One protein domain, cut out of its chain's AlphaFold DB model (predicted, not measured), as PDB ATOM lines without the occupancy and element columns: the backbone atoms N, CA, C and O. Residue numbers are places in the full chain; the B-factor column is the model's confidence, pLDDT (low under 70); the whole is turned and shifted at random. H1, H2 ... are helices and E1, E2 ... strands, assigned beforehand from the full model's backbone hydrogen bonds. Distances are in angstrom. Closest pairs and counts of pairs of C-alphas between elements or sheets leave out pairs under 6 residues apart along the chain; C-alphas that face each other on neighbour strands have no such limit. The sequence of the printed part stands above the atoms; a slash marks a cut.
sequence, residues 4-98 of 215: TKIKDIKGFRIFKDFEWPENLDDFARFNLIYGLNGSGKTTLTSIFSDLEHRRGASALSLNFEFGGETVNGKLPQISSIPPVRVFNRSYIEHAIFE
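This is residues 4 to 98 of the 215 residues of the protein "AAA_13 domain-containing protein" of Marinobacter salarius (UniProt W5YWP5). A four-stranded antiparallel sheet of two hairpins, E1-E2 and E3-E4, is grazed by helix H1; beyond H1, residues 92 to 98, of which 92 to 97 belong to H2, stick out. The printed part has 95 residues, with E1, E2, H1, E3, E4, H2 in chain order and sheet order E2 - E1 - E3 - E4. The class is mixed, under half in named elements; it is compact, radius of gyration of the C-alphas 13.5 A, spans 42 by 36 by 28 A.

E1, residues 4 to 12, runs 20.4 A from C-alpha 4 at (-31.838, 10.547, 14.729). E2 is 15 to 19, H1 41 to 52, 16.9 A, E3 61 to 66, 16.6 A, E4 69 to 72, and H2 89 to 97, ending at C-alpha 97 (-25.842, -10.862, 39.555).

Within hydrogen-bond range are N 9 and O 18 of E2-E1, 2.9 A, N 7 and O 63 of E1-E3, 2.8 A, and N 64 and O 71 of E3-E4, 2.8 A. E2, H1, E3 form a split strand-helix-strand unit, same-way strands with E1 between, right-handed crossover. H1 only grazes the sheet with residues 43 to 51. H1 and H2 are near each other, 6 pairs of C-alphas within 10 A. In both helices every O i to N i+4 pair is within hydrogen-bond range.

The farthest C-alphas, Asn 23 and Glu 98, are 42.2 A apart. The printed part has no cut; links E2 to H1 and E4 to H2 are long. Residues 56 to 57, 75 to 81 and 93 to 98 have pLDDT under 70.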
ATOM      1  N   THR A   4     -30.725  10.118  15.597       91.88
ATOM      2  CA  THR A   4     -31.838  10.547  14.729       91.88
ATOM      3  C   THR A   4     -32.562   9.350  14.133       91.88
ATOM      4  O   THR A   4     -33.780   9.296  14.207       91.88
ATOM      5  N   LYS A   5     -31.846   8.338  13.636       92.88
ATOM      6  CA  LYS A   5     -32.462   7.120  13.083       92.88
ATOM      7  C   LYS A   5     -31.510   5.932  13.049       92.88
ATOM      8  O   LYS A   5     -30.300   6.081  13.217       92.88
ATOM      9  N   ILE A   6     -32.059   4.745  12.802       93.38
ATOM     10  CA  ILE A   6     -31.287   3.546  12.450       93.38
ATOM     11  C   ILE A   6     -31.374   3.391  10.937       93.38
ATOM     12  O   ILE A   6     -32.400   2.942  10.447       93.38
ATOM     13  N   LYS A   7     -30.335   3.781  10.193       93.12
ATOM     14  CA  LYS A   7     -30.382   3.790   8.722       93.12
ATOM     15  C   LYS A   7     -30.734   2.420   8.156       93.12
ATOM     16  O   LYS A   7     -31.621   2.321   7.314       93.12
ATOM     17  N   ASP A   8     -30.072   1.385   8.661       93.69
ATOM     18  CA  ASP A   8     -30.316   0.015   8.237       93.69
ATOM     19  C   ASP A   8     -29.872  -1.014   9.283       93.69
ATOM     20  O   ASP A   8     -28.971  -0.777  10.095       93.69
ATOM     21  N   ILE A   9     -30.530  -2.175   9.236       93.50
ATOM     22  CA  ILE A   9     -30.180  -3.384   9.979       93.50
ATOM     23  C   ILE A   9     -30.335  -4.572   9.027       93.50
ATOM     24  O   ILE A   9     -31.455  -4.965   8.685       93.50
ATOM     25  N   LYS A  10     -29.222  -5.191   8.635       92.81
ATOM     26  CA  LYS A  10     -29.220  -6.354   7.738       92.81
ATOM     27  C   LYS A  10     -28.608  -7.568   8.422       92.81
ATOM     28  O   LYS A  10     -27.565  -7.469   9.067       92.81
ATOM     29  N   GLY A  11     -29.233  -8.731   8.254       89.06
ATOM     30  CA  GLY A  11     -28.732 -10.015   8.752       89.06
ATOM     31  C   GLY A  11     -28.579 -10.106  10.274       89.06
ATOM     32  O   GLY A  11     -27.614 -10.700  10.746       89.06
ATOM     33  N   PHE A  12     -29.500  -9.523  11.052       88.19
ATOM     34  CA  PHE A  12     -29.480  -9.586  12.516       88.19
ATOM     35  C   PHE A  12     -30.792 -10.123  13.099       88.19
ATOM     36  O   PHE A  12     -31.788  -9.408  13.232       88.19
ATOM     37  N   ARG A  13     -30.781 -11.396  13.517       88.69
ATOM     38  CA  ARG A  13     -31.951 -12.106  14.064       88.69
ATOM     39  C   ARG A  13     -33.181 -11.940  13.151       88.69
ATOM     40  O   ARG A  13     -33.184 -12.446  12.036       88.69
ATOM     41  N   ILE A  14     -34.222 -11.248  13.624       90.75
ATOM     42  CA  ILE A  14     -35.459 -11.002  12.869       90.75
ATOM     43  C   ILE A  14     -35.309  -9.897  11.813       90.75
ATOM     44  O   ILE A  14     -36.051  -9.883  10.833       90.75
ATOM     45  N   PHE A  15     -34.335  -8.999  11.970       90.31
ATOM     46  CA  PHE A  15     -34.044  -7.948  11.000       90.31
ATOM     47  C   PHE A  15     -33.187  -8.522   9.870       90.31
ATOM     48  O   PHE A  15     -31.959  -8.562   9.948       90.31
ATOM     49  N   LYS A  16     -33.854  -9.031   8.829       90.94
ATOM     50  CA  LYS A  16     -33.183  -9.568   7.638       90.94
ATOM     51  C   LYS A  16     -32.623  -8.455   6.757       90.94
ATOM     52  O   LYS A  16     -31.445  -8.507   6.422       90.94
ATOM     53  N   ASP A  17     -33.460  -7.476   6.428       93.19
ATOM     54  CA  ASP A  17     -33.135  -6.371   5.525       93.19
ATOM     55  C   ASP A  17     -33.996  -5.147   5.872       93.19
ATOM     56  O   ASP A  17     -34.908  -4.765   5.148       93.19
ATOM     57  N   PHE A  18     -33.812  -4.623   7.084       93.69
ATOM     58  CA  PHE A  18     -34.521  -3.429   7.527       93.69
ATOM     59  C   PHE A  18     -33.793  -2.185   7.027       93.69
ATOM     60  O   PHE A  18     -32.590  -2.044   7.245       93.69
ATOM     61  N   GLU A  19     -34.549  -1.267   6.440       94.69
ATOM     62  CA  GLU A  19     -34.112   0.075   6.066       94.69
ATOM     63  C   GLU A  19     -35.100   1.075   6.658       94.69
ATOM     64  O   GLU A  19     -36.302   0.796   6.714       94.69
ATOM     65  N   TRP A  20     -34.598   2.214   7.144       93.88
ATOM     66  CA  TRP A  20     -35.461   3.243   7.719       93.88
ATOM     67  C   TRP A  20     -36.421   3.777   6.647       93.88
ATOM     68  O   TRP A  20     -35.950   4.377   5.678       93.88
ATOM     69  N   PRO A  21     -37.744   3.584   6.788       93.06
ATOM     70  CA  PRO A  21     -38.691   4.032   5.776       93.06
ATOM     71  C   PRO A  21     -38.701   5.558   5.648       93.06
ATOM     72  O   PRO A  21     -38.594   6.265   6.649       93.06
ATOM     73  N   GLU A  22     -38.899   6.079   4.436       89.00
ATOM     74  CA  GLU A  22     -38.971   7.532   4.195       89.00
ATOM     75  C   GLU A  22     -40.145   8.204   4.920       89.00
ATOM     76  O   GLU A  22     -40.085   9.382   5.257       89.00
ATOM     77  N   ASN A  23     -41.213   7.449   5.178       91.50
ATOM     78  CA  ASN A  23     -42.410   7.908   5.874       91.50
ATOM     79  C   ASN A  23     -42.371   7.665   7.393       91.50
ATOM     80  O   ASN A  23     -43.406   7.798   8.046       91.50
ATOM     81  N   LEU A  24     -41.222   7.261   7.948       91.56
ATOM     82  CA  LEU A  24     -41.038   7.084   9.384       91.56
ATOM     83  C   LEU A  24     -40.281   8.278   9.964       91.56
ATOM     84  O   LEU A  24     -39.129   8.524   9.605       91.56
ATOM     85  N   ASP A  25     -40.923   8.972  10.901       93.25
ATOM     86  CA  ASP A  25     -40.316  10.094  11.611       93.25
ATOM     87  C   ASP A  25     -39.013   9.686  12.310       93.25
ATOM     88  O   ASP A  25     -38.900   8.592  12.873       93.25
ATOM     89  N   ASP A  26     -38.041  10.597  12.317       94.06
ATOM     90  CA  ASP A  26     -36.827  10.461  13.117       94.06
ATOM     91  C   ASP A  26     -37.160  10.323  14.613       94.06
ATOM     92  O   ASP A  26     -38.179  10.807  15.117       94.06
ATOM     93  N   PHE A  27     -36.242   9.724  15.369       93.75
ATOM     94  CA  PHE A  27     -36.339   9.656  16.818       93.75
ATOM     95  C   PHE A  27     -36.461  11.052  17.447       93.75
ATOM     96  O   PHE A  27     -35.628  11.948  17.271       93.75
ATOM     97  N   ALA A  28     -37.485  11.198  18.282       93.00
ATOM     98  CA  ALA A  28     -37.705  12.350  19.137       93.00
ATOM     99  C   ALA A  28     -36.956  12.205  20.475       93.00
ATOM    100  O   ALA A  28     -36.226  11.245  20.722       93.00
ATOM    101  N   ARG A  29     -37.155  13.166  21.390       90.38
ATOM    102  CA  ARG A  29     -36.625  13.087  22.767       90.38
ATOM    103  C   ARG A  29     -37.167  11.868  23.523       90.38
ATOM    104  O   ARG A  29     -36.443  11.270  24.312       90.38
ATOM    105  N   PHE A  30     -38.429  11.529  23.285       92.25
ATOM    106  CA  PHE A  30     -39.102  10.374  23.862       92.25
ATOM    107  C   PHE A  30     -39.739   9.581  22.729       92.25
ATOM    108  O   PHE A  30     -40.430  10.158  21.896       92.25
ATOM    109  N   ASN A  31     -39.496   8.275  22.704       92.38
ATOM    110  CA  ASN A  31     -39.954   7.388  21.642       92.38
ATOM    111  C   ASN A  31     -40.675   6.202  22.275       92.38
ATOM    112  O   ASN A  31     -40.131   5.563  23.176       92.38
ATOM    113  N   LEU A  32     -41.884   5.903  21.802       93.38
ATOM    114  CA  LEU A  32     -42.632   4.716  22.202       93.38
ATOM    115  C   LEU A  32     -42.586   3.696  21.065       93.38
ATOM    116  O   LEU A  32     -43.212   3.886  20.028       93.38
ATOM    117  N   ILE A  33     -41.867   2.596  21.278       91.31
ATOM    118  CA  ILE A  33     -41.773   1.496  20.315       91.31
ATOM    119  C   ILE A  33     -42.588   0.320  20.851       91.31
ATOM    120  O   ILE A  33     -42.249  -0.267  21.879       91.31
ATOM    121  N   TYR A  34     -43.662  -0.038  20.152       93.31
ATOM    122  CA  TYR A  34     -44.577  -1.110  20.544       93.31
ATOM    123  C   TYR A  34     -44.891  -2.035  19.360       93.31
ATOM    124  O   TYR A  34     -44.538  -1.764  18.218       93.31
ATOM    125  N   GLY A  35     -45.502  -3.187  19.640       91.69
ATOM    126  CA  GLY A  35     -45.836  -4.186  18.624       91.69
ATOM    127  C   GLY A  35     -46.137  -5.548  19.237       91.69
ATOM    128  O   GLY A  35     -45.979  -5.738  20.444       91.69
ATOM    129  N   LEU A  36     -46.520  -6.518  18.407       91.50
ATOM    130  CA  LEU A  36     -46.851  -7.883  18.837       91.50
ATOM    131  C   LEU A  36     -45.649  -8.637  19.423       91.50
ATOM    132  O   LEU A  36     -44.487  -8.294  19.193       91.50
ATOM    133  N   ASN A  37     -45.907  -9.695  20.186       88.31
ATOM    134  CA  ASN A  37     -44.841 -10.591  20.631       88.31
ATOM    135  C   ASN A  37     -44.117 -11.190  19.420       88.31
ATOM    136  O   ASN A  37     -44.737 -11.533  18.420       88.31
ATOM    137  N   GLY A  38     -42.787 -11.244  19.492       85.06
ATOM    138  CA  GLY A  38     -41.959 -11.652  18.359       85.06
ATOM    139  C   GLY A  38     -41.688 -10.557  17.321       85.06
ATOM    140  O   GLY A  38     -40.872 -10.790  16.447       85.06
ATOM    141  N   SER A  39     -42.241  -9.341  17.440       88.31
ATOM    142  CA  SER A  39     -41.999  -8.244  16.479       88.31
ATOM    143  C   SER A  39     -40.575  -7.657  16.489       88.31
ATOM    144  O   SER A  39     -40.317  -6.663  15.822       88.31
ATOM    145  N   GLY A  40     -39.659  -8.203  17.294       89.56
ATOM    146  CA  GLY A  40     -38.273  -7.732  17.364       89.56
ATOM    147  C   GLY A  40     -37.979  -6.620  18.375       89.56
ATOM    148  O   GLY A  40     -36.843  -6.168  18.424       89.56
ATOM    149  N   LYS A  41     -38.927  -6.218  19.238       92.12
ATOM    150  CA  LYS A  41     -38.681  -5.205  20.295       92.12
ATOM    151  C   LYS A  41     -37.466  -5.546  21.168       92.12
ATOM    152  O   LYS A  41     -36.561  -4.736  21.314       92.12
ATOM    153  N   THR A  42     -37.400  -6.772  21.689       89.38
ATOM    154  CA  THR A  42     -36.258  -7.228  22.499       89.38
ATOM    155  C   THR A  42     -34.966  -7.259  21.683       89.38
ATOM    156  O   THR A  42     -33.918  -6.846  22.168       89.38
ATOM    157  N   THR A  43     -35.035  -7.669  20.413       90.38
ATOM    158  CA  THR A  43     -33.889  -7.624  19.492       90.38
ATOM    159  C   THR A  43     -33.356  -6.204  19.333       90.38
ATOM    160  O   THR A  43     -32.149  -6.004  19.412       90.38
ATOM    161  N   LEU A  44     -34.244  -5.221  19.183       91.50
ATOM    162  CA  LEU A  44     -33.874  -3.813  19.099       91.50
ATOM    163  C   LEU A  44     -33.195  -3.330  20.391       91.50
ATOM    164  O   LEU A  44     -32.169  -2.660  20.332       91.50
ATOM    165  N   THR A  45     -33.698  -3.733  21.563       90.44
ATOM    166  CA  THR A  45     -33.027  -3.412  22.837       90.44
ATOM    167  C   THR A  45     -31.643  -4.056  22.959       90.44
ATOM    168  O   THR A  45     -30.742  -3.432  23.519       90.44
ATOM    169  N   SER A  46     -31.436  -5.263  22.411       88.19
ATOM    170  CA  SER A  46     -30.110  -5.899  22.362       88.19
ATOM    171  C   SER A  46     -29.143  -5.114  21.475       88.19
ATOM    172  O   SER A  46     -28.017  -4.882  21.893       88.19
ATOM    173  N   ILE A  47     -29.593  -4.634  20.310       90.12
ATOM    174  CA  ILE A  47     -28.785  -3.798  19.406       90.12
ATOM    175  C   ILE A  47     -28.276  -2.541  20.126       90.12
ATOM    176  O   ILE A  47     -27.092  -2.224  20.058       90.12
ATOM    177  N   PHE A  48     -29.152  -1.840  20.854       89.56
ATOM    178  CA  PHE A  48     -28.731  -0.680  21.644       89.56
ATOM    179  C   PHE A  48     -27.776  -1.058  22.782       89.56
ATOM    180  O   PHE A  48     -26.874  -0.287  23.094       89.56
ATOM    181  N   SER A  49     -27.953  -2.235  23.389       86.62
ATOM    182  CA  SER A  49     -27.053  -2.715  24.447       86.62
ATOM    183  C   SER A  49     -25.655  -2.993  23.895       86.62
ATOM    184  O   SER A  49     -24.665  -2.653  24.534       86.62
ATOM    185  N   ASP A  50     -25.555  -3.571  22.698       85.25
ATOM    186  CA  ASP A  50     -24.267  -3.792  22.034       85.25
ATOM    187  C   ASP A  50     -23.592  -2.464  21.671       85.25
ATOM    188  O   ASP A  50     -22.382  -2.325  21.847       85.25
ATOM    189  N   LEU A  51     -24.382  -1.457  21.279       85.38
ATOM    190  CA  LEU A  51     -23.898  -0.097  21.050       85.38
ATOM    191  C   LEU A  51     -23.356   0.561  22.333       85.38
ATOM    192  O   LEU A  51     -22.294   1.179  22.285       85.38
ATOM    193  N   GLU A  52     -24.038   0.411  23.476       83.81
ATOM    194  CA  GLU A  52     -23.560   0.898  24.782       83.81
ATOM    195  C   GLU A  52     -22.217   0.267  25.175       83.81
ATOM    196  O   GLU A  52     -21.277   0.984  25.517       83.81
ATOM    197  N   HIS A  53     -22.101  -1.060  25.073       80.00
ATOM    198  CA  HIS A  53     -20.897  -1.806  25.462       80.00
ATOM    199  C   HIS A  53     -19.802  -1.791  24.385       80.00
ATOM    200  O   HIS A  53     -18.794  -2.484  24.519       80.00
ATOM    201  N   ARG A  54     -20.004  -1.045  23.288       77.50
ATOM    202  CA  ARG A  54     -19.094  -0.983  22.132       77.50
ATOM    203  C   ARG A  54     -18.738  -2.370  21.581       77.50
ATOM    204  O   ARG A  54     -17.633  -2.590  21.086       77.50
ATOM    205  N   ARG A  55     -19.683  -3.309  21.644       73.19
ATOM    206  CA  ARG A  55     -19.540  -4.650  21.072       73.19
ATOM    207  C   ARG A  55     -19.995  -4.610  19.623       73.19
ATOM    208  O   ARG A  55     -21.082  -4.128  19.320       73.19
ATOM    209  N   GLY A  56     -19.170  -5.131  18.719       68.44
ATOM    210  CA  GLY A  56     -19.566  -5.275  17.324       68.44
ATOM    211  C   GLY A  56     -20.742  -6.243  17.212       68.44
ATOM    212  O   GLY A  56     -20.609  -7.421  17.546       68.44
ATOM    213  N   ALA A  57     -21.893  -5.760  16.745       68.81
ATOM    214  CA  ALA A  57     -23.035  -6.628  16.486       68.81
ATOM    215  C   ALA A  57     -22.699  -7.634  15.370       68.81
ATOM    216  O   ALA A  57     -22.095  -7.276  14.355       68.81
ATOM    217  N   SER A  58     -23.173  -8.878  15.492       75.75
ATOM    218  CA  SER A  58     -23.004  -9.932  14.474       75.75
ATOM    219  C   SER A  58     -23.837  -9.713  13.198       75.75
ATOM    220  O   SER A  58     -24.065 -10.648  12.434       75.75
ATOM    221  N   ALA A  59     -24.356  -8.502  12.991       81.94
ATOM    222  CA  ALA A  59     -25.164  -8.132  11.841       81.94
ATOM    223  C   ALA A  59     -24.318  -8.119  10.557       81.94
ATOM    224  O   ALA A  59     -23.115  -7.843  10.587       81.94
ATOM    225  N   LEU A  60     -24.937  -8.343   9.398       83.94
ATOM    226  CA  LEU A  60     -24.294  -8.083   8.106       83.94
ATOM    227  C   LEU A  60     -24.067  -6.580   7.921       83.94
ATOM    228  O   LEU A  60     -22.951  -6.176   7.593       83.94
ATOM    229  N   SER A  61     -25.077  -5.770   8.243       86.38
ATOM    230  CA  SER A  61     -25.004  -4.308   8.265       86.38
ATOM    231  C   SER A  61     -25.777  -3.749   9.456       86.38
ATOM    232  O   SER A  61     -26.809  -4.297   9.842       86.38
ATOM    233  N   LEU A  62     -25.245  -2.691  10.065       90.19
ATOM    234  CA  LEU A  62     -25.883  -1.967  11.158       90.19
ATOM    235  C   LEU A  62     -25.343  -0.538  11.167       90.19
ATOM    236  O   LEU A  62     -24.204  -0.321  11.587       90.19
ATOM    237  N   ASN A  63     -26.148   0.422  10.719       90.94
ATOM    238  CA  ASN A  63     -25.751   1.828  10.685       90.94
ATOM    239  C   ASN A  63     -26.762   2.704  11.423       90.94
ATOM    240  O   ASN A  63     -27.973   2.619  11.217       90.94
ATOM    241  N   PHE A  64     -26.244   3.588  12.264       90.69
ATOM    242  CA  PHE A  64     -27.002   4.593  12.993       90.69
ATOM    243  C   PHE A  64     -26.713   5.973  12.426       90.69
ATOM    244  O   PHE A  64     -25.643   6.213  11.870       90.69
ATOM    245  N   GLU A  65     -27.643   6.899  12.609       90.69
ATOM    246  CA  GLU A  65     -27.407   8.308  12.347       90.69
ATOM    247  C   GLU A  65     -27.442   9.098  13.653       90.69
ATOM    248  O   GLU A  65     -28.401   9.012  14.422       90.69
ATOM    249  N   PHE A  66     -26.386   9.868  13.904       88.25
ATOM    250  CA  PHE A  66     -26.275  10.756  15.049       88.25
ATOM    251  C   PHE A  66     -26.130  12.195  14.564       88.25
ATOM    252  O   PHE A  66     -25.053  12.613  14.157       88.25
ATOM    253  N   GLY A  67     -27.213  12.974  14.608       83.31
ATOM    254  CA  GLY A  67     -27.190  14.386  14.210       83.31
ATOM    255  C   GLY A  67     -26.667  14.628  12.788       83.31
ATOM    256  O   GLY A  67     -25.970  15.614  12.575       83.31
ATOM    257  N   GLY A  68     -26.972  13.726  11.848       82.25
ATOM    258  CA  GLY A  68     -26.539  13.786  10.445       82.25
ATOM    259  C   GLY A  68     -25.293  12.956  10.112       82.25
ATOM    260  O   GLY A  68     -25.078  12.628   8.945       82.25
ATOM    261  N   GLU A  69     -24.503  12.540  11.103       84.62
ATOM    262  CA  GLU A  69     -23.343  11.670  10.879       84.62
ATOM    263  C   GLU A  69     -23.729  10.193  10.920       84.62
ATOM    264  O   GLU A  69     -24.521   9.763  11.758       84.62
ATOM    265  N   THR A  70     -23.149   9.395  10.021       87.06
ATOM    266  CA  THR A  70     -23.400   7.948   9.973       87.06
ATOM    267  C   THR A  70     -22.372   7.205  10.805       87.06
ATOM    268  O   THR A  70     -21.171   7.338  10.585       87.06
ATOM    269  N   VAL A  71     -22.853   6.382  11.727       85.69
ATOM    270  CA  VAL A  71     -22.048   5.574  12.634       85.69
ATOM    271  C   VAL A  71     -22.273   4.103  12.328       85.69
ATOM    272  O   VAL A  71     -23.403   3.617  12.367       85.69
ATOM    273  N   ASN A  72     -21.186   3.374  12.082       85.62
ATOM    274  CA  ASN A  72     -21.239   1.931  11.896       85.62
ATOM    275  C   ASN A  72     -21.283   1.220  13.260       85.62
ATOM    276  O   ASN A  72     -20.324   1.262  14.029       85.62
ATOM    277  N   GLY A  73     -22.389   0.538  13.548       78.31
ATOM    278  CA  GLY A  73     -22.600  -0.194  14.799       78.31
ATOM    279  C   GLY A  73     -21.807  -1.499  14.924       78.31
ATOM    280  O   GLY A  73     -21.765  -2.080  16.003       78.31
ATOM    281  N   LYS A  74     -21.172  -1.985  13.847       78.81
ATOM    282  CA  LYS A  74     -20.303  -3.176  13.879       78.81
ATOM    283  C   LYS A  74     -18.864  -2.845  14.261       78.81
ATOM    284  O   LYS A  74     -18.178  -3.687  14.830       78.81
ATOM    285  N   LEU A  75     -18.405  -1.642  13.924       69.00
ATOM    286  CA  LEU A  75     -17.055  -1.150  14.197       69.00
ATOM    287  C   LEU A  75     -17.147   0.163  14.981       69.00
ATOM    288  O   LEU A  75     -16.907   1.231  14.412       69.00
ATOM    289  N   PRO A  76     -17.494   0.114  16.279       61.03
ATOM    290  CA  PRO A  76     -17.574   1.303  17.115       61.03
ATOM    291  C   PRO A  76     -16.161   1.812  17.455       61.03
ATOM    292  O   PRO A  76     -15.702   1.721  18.590       61.03
ATOM    293  N   GLN A  77     -15.437   2.348  16.469       58.53
ATOM    294  CA  GLN A  77     -14.142   3.024  16.629       58.53
ATOM    295  C   GLN A  77     -14.343   4.411  17.291       58.53
ATOM    296  O   GLN A  77     -14.281   5.468  16.678       58.53
ATOM    297  N   ILE A  78     -14.674   4.352  18.579       54.19
ATOM    298  CA  ILE A  78     -14.320   5.165  19.757       54.19
ATOM    299  C   ILE A  78     -14.401   6.711  19.783       54.19
ATOM    300  O   ILE A  78     -14.486   7.220  20.898       54.19
ATOM    301  N   SER A  79     -14.503   7.485  18.696       53.50
ATOM    302  CA  SER A  79     -14.506   8.972  18.815       53.50
ATOM    303  C   SER A  79     -15.789   9.712  18.408       53.50
ATOM    304  O   SER A  79     -16.006  10.816  18.902       53.50
ATOM    305  N   SER A  80     -16.672   9.132  17.587       61.34
ATOM    306  CA  SER A  80     -17.861   9.842  17.062       61.34
ATOM    307  C   SER A  80     -19.195   9.462  17.712       61.34
ATOM    308  O   SER A  80     -20.209  10.112  17.464       61.34
ATOM    309  N   ILE A  81     -19.230   8.422  18.553       68.56
ATOM    310  CA  ILE A  81     -20.478   7.928  19.154       68.56
ATOM    311  C   ILE A  81     -20.683   8.585  20.526       68.56
ATOM    312  O   ILE A  81     -19.856   8.381  21.421       68.56
ATOM    313  N   PRO A  82     -21.776   9.342  20.736       75.75
ATOM    314  CA  PRO A  82     -22.150   9.826  22.059       75.75
ATOM    315  C   PRO A  82     -22.326   8.665  23.048       75.75
ATOM    316  O   PRO A  82     -22.690   7.566  22.632       75.75
ATOM    317  N   PRO A  83     -22.132   8.884  24.358       80.50
ATOM    318  CA  PRO A  83     -22.415   7.858  25.353       80.50
ATOM    319  C   PRO A  83     -23.889   7.433  25.278       80.50
ATOM    320  O   PRO A  83     -24.794   8.256  25.423       80.50
ATOM    321  N   VAL A  84     -24.118   6.139  25.049       83.56
ATOM    322  CA  VAL A  84     -25.442   5.504  25.042       83.56
ATOM    323  C   VAL A  84     -25.593   4.712  26.336       83.56
ATOM    324  O   VAL A  84     -24.659   4.029  26.742       83.56
ATOM    325  N   ARG A  85     -26.759   4.814  26.982       84.94
ATOM    326  CA  ARG A  85     -27.116   4.043  28.181       84.94
ATOM    327  C   ARG A  85     -28.412   3.289  27.947       84.94
ATOM    328  O   ARG A  85     -29.386   3.898  27.497       84.94
ATOM    329  N   VAL A  86     -28.437   1.995  28.257       86.88
ATOM    330  CA  VAL A  86     -29.600   1.135  28.031       86.88
ATOM    331  C   VAL A  86     -30.072   0.510  29.334       86.88
ATOM    332  O   VAL A  86     -29.442  -0.369  29.908       86.88
ATOM    333  N   PHE A  87     -31.266   0.913  29.759       84.56
ATOM    334  CA  PHE A  87     -31.952   0.323  30.904       84.56
ATOM    335  C   PHE A  87     -32.934  -0.741  30.412       84.56
ATOM    336  O   PHE A  87     -34.071  -0.439  30.050       84.56
ATOM    337  N   ASN A  88     -32.488  -1.993  30.349       84.00
ATOM    338  CA  ASN A  88     -33.327  -3.128  29.968       84.00
ATOM    339  C   ASN A  88     -33.237  -4.268  30.996       84.00
ATOM    340  O   ASN A  88     -32.592  -4.154  32.034       84.00
ATOM    341  N   ARG A  89     -33.910  -5.385  30.711       80.12
ATOM    342  CA  ARG A  89     -33.902  -6.553  31.600       80.12
ATOM    343  C   ARG A  89     -32.494  -7.113  31.825       80.12
ATOM    344  O   ARG A  89     -32.170  -7.439  32.958       80.12
ATOM    345  N   SER A  90     -31.664  -7.165  30.783       73.38
ATOM    346  CA  SER A  90     -30.277  -7.614  30.907       73.38
ATOM    347  C   SER A  90     -29.469  -6.682  31.809       73.38
ATOM    348  O   SER A  90     -28.758  -7.174  32.669       73.38
ATOM    349  N   TYR A  91     -29.640  -5.358  31.710       75.06
ATOM    350  CA  TYR A  91     -29.016  -4.402  32.637       75.06
ATOM    351  C   TYR A  91     -29.378  -4.704  34.097       75.06
ATOM    352  O   TYR A  91     -28.504  -4.716  34.956       75.06
ATOM    353  N   ILE A  92     -30.653  -4.992  34.377       72.44
ATOM    354  CA  ILE A  92     -31.111  -5.342  35.730       72.44
ATOM    355  C   ILE A  92     -30.484  -6.660  36.194       72.44
ATOM    356  O   ILE A  92     -30.061  -6.765  37.339       72.44
ATOM    357  N   GLU A  93     -30.416  -7.663  35.320       69.12
ATOM    358  CA  GLU A  93     -29.791  -8.952  35.627       69.12
ATOM    359  C   GLU A  93     -28.288  -8.772  35.921       69.12
ATOM    360  O   GLU A  93     -27.830  -9.182  36.983       69.12
ATOM    361  N   HIS A  94     -27.538  -8.064  35.074       63.41
ATOM    362  CA  HIS A  94     -26.118  -7.774  35.310       63.41
ATOM    363  C   HIS A  94     -25.893  -6.953  36.592       63.41
ATOM    364  O   HIS A  94     -25.049  -7.307  37.408       63.41
ATOM    365  N   ALA A  95     -26.709  -5.927  36.843       62.78
ATOM    366  CA  ALA A  95     -26.613  -5.115  38.057       62.78
ATOM    367  C   ALA A  95     -26.928  -5.888  39.356       62.78
ATOM    368  O   ALA A  95     -26.534  -5.453  40.436       62.78
ATOM    369  N   ILE A  96     -27.665  -7.003  39.277       57.44
ATOM    370  CA  ILE A  96     -28.050  -7.822  40.438       57.44
ATOM    371  C   ILE A  96     -27.120  -9.033  40.625       57.44
ATOM    372  O   ILE A  96     -26.983  -9.500  41.758       57.44
ATOM    373  N   PHE A  97     -26.512  -9.555  39.552       51.69
ATOM    374  CA  PHE A  97     -25.842 -10.862  39.555       51.69
ATOM    375  C   PHE A  97     -24.334 -10.850  39.241       51.69
ATOM    376  O   PHE A  97     -23.713 -11.893  39.436       51.69
ATOM    377  N   GLU A  98     -23.722  -9.744  38.790       46.00
ATOM    378  CA  GLU A  98     -22.278  -9.721  38.485       46.00
ATOM    379  C   GLU A  98     -21.376  -9.200  39.622       46.00
ATOM    380  O   GLU A  98     -21.670  -8.239  40.331       46.00
TER     381      GLU A  98